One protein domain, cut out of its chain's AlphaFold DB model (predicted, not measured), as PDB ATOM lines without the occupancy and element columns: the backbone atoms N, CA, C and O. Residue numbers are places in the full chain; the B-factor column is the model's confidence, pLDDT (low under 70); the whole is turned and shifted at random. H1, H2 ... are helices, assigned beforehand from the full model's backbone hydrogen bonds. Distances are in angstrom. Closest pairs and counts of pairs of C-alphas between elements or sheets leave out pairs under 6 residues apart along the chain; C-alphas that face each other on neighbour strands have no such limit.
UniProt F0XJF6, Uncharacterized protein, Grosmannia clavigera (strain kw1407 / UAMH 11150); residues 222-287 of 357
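This is residues 222 to 287 of the 357 residues of an uncharacterized protein of Grosmannia clavigera (strain kw1407 / UAMH 11150) (UniProt F0XJF6). One long helix, H3, runs most of the length of a thin rod, and two shorter helices, H1 and then H2, form a broken second line along one side of it, with few contacts between the two lines. The chain turns back between H2 and H3 at one end of the rod. The printed part has 66 residues with three named helices, in the order H1, H2, H3, and no named strand; the class is all helix. The whole is loose, with a radius of gyration of the C-alphas of 15.7 A and spans of 54 by 19 by 14 A.

Find C-alpha 253 at (-20.089, 29.944, -26.417); from there H3, residues 253 to 285, runs 47.6 A to C-alpha 285 at (-60.535, 54.340, -32.342). Look next at C-alpha 222 at (-51.202, 49.342, -21.878), where H1 begins; it holds residues 222 to 235 and is 19.8 A long. H2 holds residues 238 to 246.

Start from H3: H1 only just touches it, with 3 pairs of C-alphas within 8 A. The closest are the C-alphas of Ala 226 and Ile 274, 7.1 A apart. H1 touches H3 with residues 223 to 226 alone, and H3 touches H1 with residues 274 to 278 alone. H1 and H3 run opposite ways at a steep tilt of 39 degrees. H2 and H3 are near each other, their closest C-alphas 8.4 A apart. H1 and H2 are apart. In H1, H2 and H3 every O i to N i+4 pair is within hydrogen-bond range.

The C-alphas of Pro 251 and Arg 287 are the two farthest apart, at 53.7 A. The printed part has no cut. The link from H1 to H2 is tight, and that from H2 to H3 is short. Residues 261 to 266 of H3 stand free, as do residues 282 to 287, of which 282 to 285 belong to H3. The mean pLDDT of the printed part is 72.8; look for values under 70 at residues 244 to 263, among others.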
ATOM      1  N   THR A 222     -51.950  50.396 -21.181       63.62
ATOM      2  CA  THR A 222     -51.202  49.342 -21.878       63.62
ATOM      3  C   THR A 222     -50.500  49.834 -23.139       63.62
ATOM      4  O   THR A 222     -49.366  49.436 -23.371       63.62
ATOM      5  N   ALA A 223     -51.105  50.737 -23.919       55.81
ATOM      6  CA  ALA A 223     -50.502  51.227 -25.162       55.81
ATOM      7  C   ALA A 223     -49.308  52.164 -24.910       55.81
ATOM      8  O   ALA A 223     -48.252  51.992 -25.511       55.81
ATOM      9  N   ALA A 224     -49.444  53.115 -23.980       61.62
ATOM     10  CA  ALA A 224     -48.357  54.029 -23.624       61.62
ATOM     11  C   ALA A 224     -47.194  53.300 -22.934       61.62
ATOM     12  O   ALA A 224     -46.034  53.603 -23.197       61.62
ATOM     13  N   TRP A 225     -47.500  52.312 -22.087       75.06
ATOM     14  CA  TRP A 225     -46.480  51.468 -21.469       75.06
ATOM     15  C   TRP A 225     -45.781  50.577 -22.504       75.06
ATOM     16  O   TRP A 225     -44.557  50.544 -22.540       75.06
ATOM     17  N   ALA A 226     -46.529  49.933 -23.406       60.94
ATOM     18  CA  ALA A 226     -45.944  49.121 -24.472       60.94
ATOM     19  C   ALA A 226     -45.053  49.949 -25.413       60.94
ATOM     20  O   ALA A 226     -43.981  49.489 -25.799       60.94
ATOM     21  N   GLN A 227     -45.459  51.180 -25.744       68.88
ATOM     22  CA  GLN A 227     -44.635  52.094 -26.536       68.88
ATOM     23  C   GLN A 227     -43.364  52.509 -25.783       68.88
ATOM     24  O   GLN A 227     -42.292  52.535 -26.370       68.88
ATOM     25  N   HIS A 228     -43.458  52.774 -24.479       75.62
ATOM     26  CA  HIS A 228     -42.297  53.100 -23.651       75.62
ATOM     27  C   HIS A 228     -41.286  51.943 -23.567       75.62
ATOM     28  O   HIS A 228     -40.084  52.172 -23.666       75.62
ATOM     29  N   GLU A 229     -41.753  50.700 -23.421       72.75
ATOM     30  CA  GLU A 229     -40.881  49.515 -23.422       72.75
ATOM     31  C   GLU A 229     -40.221  49.283 -24.794       72.75
ATOM     32  O   GLU A 229     -39.045  48.927 -24.857       72.75
ATOM     33  N   LEU A 230     -40.933  49.541 -25.901       68.88
ATOM     34  CA  LEU A 230     -40.330  49.525 -27.240       68.88
ATOM     35  C   LEU A 230     -39.258  50.592 -27.400       68.88
ATOM     36  O   LEU A 230     -38.161  50.279 -27.852       68.88
ATOM     37  N   ASP A 231     -39.555  51.827 -27.004       73.69
ATOM     38  CA  ASP A 231     -38.614  52.935 -27.107       73.69
ATOM     39  C   ASP A 231     -37.346  52.656 -26.281       73.69
ATOM     40  O   ASP A 231     -36.240  52.995 -26.704       73.69
ATOM     41  N   LEU A 232     -37.477  52.007 -25.118       68.25
ATOM     42  CA  LEU A 232     -36.335  51.561 -24.313       68.25
ATOM     43  C   LEU A 232     -35.523  50.473 -25.023       68.25
ATOM     44  O   LEU A 232     -34.295  50.565 -25.079       68.25
ATOM     45  N   LEU A 233     -36.185  49.469 -25.601       70.25
ATOM     46  CA  LEU A 233     -35.517  48.395 -26.340       70.25
ATOM     47  C   LEU A 233     -34.841  48.886 -27.627       70.25
ATOM     48  O   LEU A 233     -33.799  48.356 -28.004       70.25
ATOM     49  N   GLU A 234     -35.406  49.883 -28.304       78.12
ATOM     50  CA  GLU A 234     -34.825  50.473 -29.516       78.12
ATOM     51  C   GLU A 234     -33.644  51.397 -29.213       78.12
ATOM     52  O   GLU A 234     -32.708  51.477 -30.008       78.12
ATOM     53  N   ARG A 235     -33.662  52.079 -28.062       82.62
ATOM     54  CA  ARG A 235     -32.584  52.984 -27.639       82.62
ATOM     55  C   ARG A 235     -31.418  52.274 -26.971       82.62
ATOM     56  O   ARG A 235     -30.328  52.839 -26.952       82.62
ATOM     57  N   THR A 236     -31.628  51.079 -26.422       77.31
ATOM     58  CA  THR A 236     -30.551  50.317 -25.784       77.31
ATOM     59  C   THR A 236     -29.632  49.742 -26.870       77.31
ATOM     60  O   THR A 236     -30.084  48.929 -27.684       77.31
ATOM     61  N   PRO A 237     -28.347  50.137 -26.926       83.00
ATOM     62  CA  PRO A 237     -27.400  49.591 -27.886       83.00
ATOM     63  C   PRO A 237     -27.284  48.075 -27.721       83.00
ATOM     64  O   PRO A 237     -27.195  47.566 -26.605       83.00
ATOM     65  N   ARG A 238     -27.224  47.341 -28.837       71.12
ATOM     66  CA  ARG A 238     -27.123  45.870 -28.822       71.12
ATOM     67  C   ARG A 238     -25.945  45.368 -27.974       71.12
ATOM     68  O   ARG A 238     -26.089  44.376 -27.276       71.12
ATOM     69  N   SER A 239     -24.840  46.116 -27.958       78.94
ATOM     70  CA  SER A 239     -23.660  45.833 -27.139       78.94
ATOM     71  C   SER A 239     -23.925  45.860 -25.632       78.94
ATOM     72  O   SER A 239     -23.365  45.038 -24.925       78.94
ATOM     73  N   GLU A 240     -24.786  46.750 -25.129       73.88
ATOM     74  CA  GLU A 240     -25.089  46.832 -23.688       73.88
ATOM     75  C   GLU A 240     -25.936  45.645 -23.216       73.88
ATOM     76  O   GLU A 240     -25.770  45.156 -22.099       73.88
ATOM     77  N   ILE A 241     -26.812  45.143 -24.090       69.31
ATOM     78  CA  ILE A 241     -27.573  43.914 -23.847       69.31
ATOM     79  C   ILE A 241     -26.614  42.720 -23.859       69.31
ATOM     80  O   ILE A 241     -26.627  41.916 -22.931       69.31
ATOM     81  N   ASP A 242     -25.753  42.633 -24.874       71.94
ATOM     82  CA  ASP A 242     -24.769  41.557 -24.996       71.94
ATOM     83  C   ASP A 242     -23.796  41.533 -23.799       71.94
ATOM     84  O   ASP A 242     -23.466  40.456 -23.299       71.94
ATOM     85  N   ASP A 243     -23.385  42.697 -23.287       72.00
ATOM     86  CA  ASP A 243     -22.509  42.817 -22.116       72.00
ATOM     87  C   ASP A 243     -23.228  42.451 -20.803       72.00
ATOM     88  O   ASP A 243     -22.668  41.714 -19.989       72.00
ATOM     89  N   ALA A 244     -24.496  42.845 -20.620       67.25
ATOM     90  CA  ALA A 244     -25.292  42.447 -19.452       67.25
ATOM     91  C   ALA A 244     -25.481  40.921 -19.342       67.25
ATOM     92  O   ALA A 244     -25.606  40.384 -18.237       67.25
ATOM     93  N   PHE A 245     -25.487  40.217 -20.478       55.03
ATOM     94  CA  PHE A 245     -25.537  38.755 -20.529       55.03
ATOM     95  C   PHE A 245     -24.159  38.101 -20.476       55.03
ATOM     96  O   PHE A 245     -24.039  37.019 -19.912       55.03
ATOM     97  N   ARG A 246     -23.111  38.745 -21.000       65.25
ATOM     98  CA  ARG A 246     -21.725  38.272 -20.861       65.25
ATOM     99  C   ARG A 246     -21.285  38.235 -19.395       65.25
ATOM    100  O   ARG A 246     -20.566  37.316 -19.004       65.25
ATOM    101  N   ASP A 247     -21.753  39.189 -18.593       64.19
ATOM    102  CA  ASP A 247     -21.481  39.256 -17.153       64.19
ATOM    103  C   ASP A 247     -22.299  38.242 -16.329       64.19
ATOM    104  O   ASP A 247     -21.937  37.919 -15.194       64.19
ATOM    105  N   GLN A 248     -23.369  37.672 -16.894       55.84
ATOM    106  CA  GLN A 248     -24.051  36.511 -16.322       55.84
ATOM    107  C   GLN A 248     -23.373  35.244 -16.848       55.84
ATOM    108  O   GLN A 248     -23.516  34.892 -18.006       55.84
ATOM    109  N   HIS A 249     -22.595  34.571 -15.999       46.44
ATOM    110  CA  HIS A 249     -21.791  33.385 -16.320       46.44
ATOM    111  C   HIS A 249     -22.484  32.332 -17.221       46.44
ATOM    112  O   HIS A 249     -23.058  31.367 -16.719       46.44
ATOM    113  N   PHE A 250     -22.330  32.452 -18.543       50.97
ATOM    114  CA  PHE A 250     -22.537  31.373 -19.511       50.97
ATOM    115  C   PHE A 250     -21.153  30.895 -19.973       50.97
ATOM    116  O   PHE A 250     -20.536  31.542 -20.821       50.97
ATOM    117  N   PRO A 251     -20.598  29.829 -19.362       50.38
ATOM    118  CA  PRO A 251     -19.226  29.397 -19.629       50.38
ATOM    119  C   PRO A 251     -19.013  28.880 -21.061       50.38
ATOM    120  O   PRO A 251     -17.877  28.908 -21.535       50.38
ATOM    121  N   ASP A 252     -20.077  28.497 -21.775       60.03
ATOM    122  CA  ASP A 252     -19.989  27.935 -23.122       60.03
ATOM    123  C   ASP A 252     -20.541  28.873 -24.208       60.03
ATOM    124  O   ASP A 252     -21.668  29.370 -24.160       60.03
ATOM    125  N   ARG A 253     -19.739  29.089 -25.261       50.53
ATOM    126  CA  ARG A 253     -20.089  29.944 -26.417       50.53
ATOM    127  C   ARG A 253     -21.325  29.459 -27.187       50.53
ATOM    128  O   ARG A 253     -21.967  30.258 -27.867       50.53
ATOM    129  N   THR A 254     -21.661  28.176 -27.096       57.31
ATOM    130  CA  THR A 254     -22.871  27.591 -27.689       57.31
ATOM    131  C   THR A 254     -24.143  28.062 -26.988       57.31
ATOM    132  O   THR A 254     -25.136  28.329 -27.665       57.31
ATOM    133  N   ASP A 255     -24.096  28.282 -25.673       55.94
ATOM    134  CA  ASP A 255     -25.246  28.768 -24.901       55.94
ATOM    135  C   ASP A 255     -25.549  30.236 -25.212       55.94
ATOM    136  O   ASP A 255     -26.711  30.640 -25.256       55.94
ATOM    137  N   LEU A 256     -24.517  31.018 -25.539       56.12
ATOM    138  CA  LEU A 256     -24.650  32.394 -26.025       56.12
ATOM    139  C   LEU A 256     -25.377  32.467 -27.376       56.12
ATOM    140  O   LEU A 256     -26.256  33.309 -27.550       56.12
ATOM    141  N   ALA A 257     -25.072  31.570 -28.320       61.69
ATOM    142  CA  ALA A 257     -25.738  31.543 -29.625       61.69
ATOM    143  C   ALA A 257     -27.214  31.114 -29.518       61.69
ATOM    144  O   ALA A 257     -28.086  31.703 -30.163       61.69
ATOM    145  N   VAL A 258     -27.508  30.123 -28.671       61.72
ATOM    146  CA  VAL A 258     -28.885  29.685 -28.389       61.72
ATOM    147  C   VAL A 258     -29.668  30.792 -27.681       61.72
ATOM    148  O   VAL A 258     -30.799  31.086 -28.074       61.72
ATOM    149  N   SER A 259     -29.051  31.470 -26.711       67.75
ATOM    150  CA  SER A 259     -29.666  32.589 -25.986       67.75
ATOM    151  C   SER A 259     -29.940  33.783 -26.902       67.75
ATOM    152  O   SER A 259     -31.036  34.340 -26.863       67.75
ATOM    153  N   ALA A 260     -29.011  34.130 -27.798       68.62
ATOM    154  CA  ALA A 260     -29.202  35.203 -28.774       68.62
ATOM    155  C   ALA A 260     -30.363  34.907 -29.741       68.62
ATOM    156  O   ALA A 260     -31.216  35.767 -29.968       68.62
ATOM    157  N   LYS A 261     -30.450  33.673 -30.259       64.69
ATOM    158  CA  LYS A 261     -31.544  33.251 -31.150       64.69
ATOM    159  C   LYS A 261     -32.893  33.210 -30.427       64.69
ATOM    160  O   LYS A 261     -33.916  33.580 -30.999       64.69
ATOM    161  N   TRP A 262     -32.908  32.798 -29.160       65.56
ATOM    162  CA  TRP A 262     -34.112  32.819 -28.332       65.56
ATOM    163  C   TRP A 262     -34.580  34.250 -28.033       65.56
ATOM    164  O   TRP A 262     -35.773  34.535 -28.121       65.56
ATOM    165  N   LEU A 263     -33.658  35.178 -27.768       67.19
ATOM    166  CA  LEU A 263     -33.971  36.600 -27.585       67.19
ATOM    167  C   LEU A 263     -34.502  37.243 -28.862       67.19
ATOM    168  O   LEU A 263     -35.456  38.014 -28.802       67.19
ATOM    169  N   GLU A 264     -33.941  36.903 -30.017       76.38
ATOM    170  CA  GLU A 264     -34.457  37.358 -31.305       76.38
ATOM    171  C   GLU A 264     -35.882  36.843 -31.554       76.38
ATOM    172  O   GLU A 264     -36.756  37.607 -31.964       76.38
ATOM    173  N   LEU A 265     -36.166  35.582 -31.211       68.06
ATOM    174  CA  LEU A 265     -37.522  35.027 -31.256       68.06
ATOM    175  C   LEU A 265     -38.471  35.732 -30.280       68.06
ATOM    176  O   LEU A 265     -39.596  36.067 -30.657       68.06
ATOM    177  N   CYS A 266     -38.033  36.001 -29.049       73.75
ATOM    178  CA  CYS A 266     -38.812  36.740 -28.056       73.75
ATOM    179  C   CYS A 266     -39.084  38.178 -28.507       73.75
ATOM    180  O   CYS A 266     -40.227  38.625 -28.424       73.75
ATOM    181  N   ARG A 267     -38.086  38.865 -29.073       80.06
ATOM    182  CA  ARG A 267     -38.221  40.209 -29.646       80.06
ATOM    183  C   ARG A 267     -39.191  40.204 -30.820       80.06
ATOM    184  O   ARG A 267     -40.102  41.021 -30.849       80.06
ATOM    185  N   ASN A 268     -39.071  39.246 -31.736       82.38
ATOM    186  CA  ASN A 268     -39.985  39.105 -32.870       82.38
ATOM    187  C   ASN A 268     -41.416  38.790 -32.413       82.38
ATOM    188  O   ASN A 268     -42.379  39.312 -32.976       82.38
ATOM    189  N   ARG A 269     -41.581  37.983 -31.360       82.50
ATOM    190  CA  ARG A 269     -42.891  37.668 -30.779       82.50
ATOM    191  C   ARG A 269     -43.512  38.872 -30.072       82.50
ATOM    192  O   ARG A 269     -44.693  39.138 -30.285       82.50
ATOM    193  N   GLN A 270     -42.737  39.606 -29.275       84.00
ATOM    194  CA  GLN A 270     -43.181  40.842 -28.624       84.00
ATOM    195  C   GLN A 270     -43.528  41.910 -29.661       84.00
ATOM    196  O   GLN A 270     -44.607  42.489 -29.598       84.00
ATOM    197  N   HIS A 271     -42.684  42.097 -30.675       79.25
ATOM    198  CA  HIS A 271     -42.928  43.039 -31.763       79.25
ATOM    199  C   HIS A 271     -44.229  42.720 -32.513       79.25
ATOM    200  O   HIS A 271     -45.058  43.605 -32.719       79.25
ATOM    201  N   ARG A 272     -44.483  41.441 -32.834       82.12
ATOM    202  CA  ARG A 272     -45.760  41.004 -33.428       82.12
ATOM    203  C   ARG A 272     -46.959  41.292 -32.524       82.12
ATOM    204  O   ARG A 272     -47.971  41.773 -33.018       82.12
ATOM    205  N   GLN A 273     -46.856  41.024 -31.222       83.50
ATOM    206  CA  GLN A 273     -47.930  41.324 -30.264       83.50
ATOM    207  C   GLN A 273     -48.224  42.822 -30.189       83.50
ATOM    208  O   GLN A 273     -49.383  43.223 -30.191       83.50
ATOM    209  N   ILE A 274     -47.187  43.657 -30.211       78.94
ATOM    210  CA  ILE A 274     -47.359  45.108 -30.160       78.94
ATOM    211  C   ILE A 274     -47.989  45.640 -31.451       78.94
ATOM    212  O   ILE A 274     -48.879  46.487 -31.386       78.94
ATOM    213  N   ILE A 275     -47.615  45.104 -32.620       80.88
ATOM    214  CA  ILE A 275     -48.290  45.429 -33.888       80.88
ATOM    215  C   ILE A 275     -49.779  45.066 -33.824       80.88
ATOM    216  O   ILE A 275     -50.616  45.853 -34.267       80.88
ATOM    217  N   LEU A 276     -50.124  43.897 -33.274       87.88
ATOM    218  CA  LEU A 276     -51.519  43.477 -33.125       87.88
ATOM    219  C   LEU A 276     -52.292  44.409 -32.186       87.88
ATOM    220  O   LEU A 276     -53.352  44.896 -32.568       87.88
ATOM    221  N   TRP A 277     -51.732  44.748 -31.022       89.00
ATOM    222  CA  TRP A 277     -52.351  45.710 -30.105       89.00
ATOM    223  C   TRP A 277     -52.523  47.095 -30.720       89.00
ATOM    224  O   TRP A 277     -53.546  47.737 -30.497       89.00
ATOM    225  N   LYS A 278     -51.557  47.557 -31.520       88.19
ATOM    226  CA  LYS A 278     -51.674  48.831 -32.232       88.19
ATOM    227  C   LYS A 278     -52.837  48.804 -33.226       88.19
ATOM    228  O   LYS A 278     -53.643  49.728 -33.230       88.19
ATOM    229  N   ARG A 279     -52.975  47.724 -34.001       89.81
ATOM    230  CA  ARG A 279     -54.094  47.545 -34.941       89.81
ATOM    231  C   ARG A 279     -55.443  47.446 -34.234       89.81
ATOM    232  O   ARG A 279     -56.412  48.026 -34.706       89.81
ATOM    233  N   GLU A 280     -55.516  46.752 -33.100       91.81
ATOM    234  CA  GLU A 280     -56.735  46.698 -32.283       91.81
ATOM    235  C   GLU A 280     -57.105  48.075 -31.724       91.81
ATOM    236  O   GLU A 280     -58.274  48.452 -31.752       91.81
ATOM    237  N   ALA A 281     -56.122  48.852 -31.262       86.81
ATOM    238  CA  ALA A 281     -56.346  50.209 -30.773       86.81
ATOM    239  C   ALA A 281     -56.813  51.155 -31.891       86.81
ATOM    240  O   ALA A 281     -57.732  51.943 -31.679       86.81
ATOM    241  N   GLU A 282     -56.224  51.059 -33.085       91.00
ATOM    242  CA  GLU A 282     -56.652  51.810 -34.271       91.00
ATOM    243  C   GLU A 282     -58.068  51.406 -34.710       91.00
ATOM    244  O   GLU A 282     -58.894  52.274 -34.989       91.00
ATOM    245  N   ALA A 283     -58.389  50.108 -34.691       91.94
ATOM    246  CA  ALA A 283     -59.727  49.609 -34.996       91.94
ATOM    247  C   ALA A 283     -60.771  50.079 -33.969       91.94
ATOM    248  O   ALA A 283     -61.878  50.447 -34.351       91.94
ATOM    249  N   GLU A 284     -60.428  50.103 -32.678       92.38
ATOM    250  CA  GLU A 284     -61.300  50.631 -31.624       92.38
ATOM    251  C   GLU A 284     -61.500  52.146 -31.767       92.38
ATOM    252  O   GLU A 284     -62.619  52.627 -31.618       92.38
ATOM    253  N   ALA A 285     -60.449  52.898 -32.105       89.69
ATOM    254  CA  ALA A 285     -60.535  54.340 -32.342       89.69
ATOM    255  C   ALA A 285     -61.360  54.684 -33.593       89.69
ATOM    256  O   ALA A 285     -62.024  55.719 -33.628       89.69
ATOM    257  N   ALA A 286     -61.340  53.812 -34.603       91.69
ATOM    258  CA  ALA A 286     -62.148  53.937 -35.809       91.69
ATOM    259  C   ALA A 286     -63.611  53.507 -35.608       91.69
ATOM    260  O   ALA A 286     -64.427  53.716 -36.510       91.69
ATOM    261  N   ARG A 287     -63.978  52.917 -34.457       95.31
ATOM    262  CA  ARG A 287     -65.377  52.554 -34.211       95.31
ATOM    263  C   ARG A 287     -66.227  53.823 -34.186       95.31
ATOM    264  O   ARG A 287     -65.957  54.717 -33.379       95.31
TER     265      ARG A 287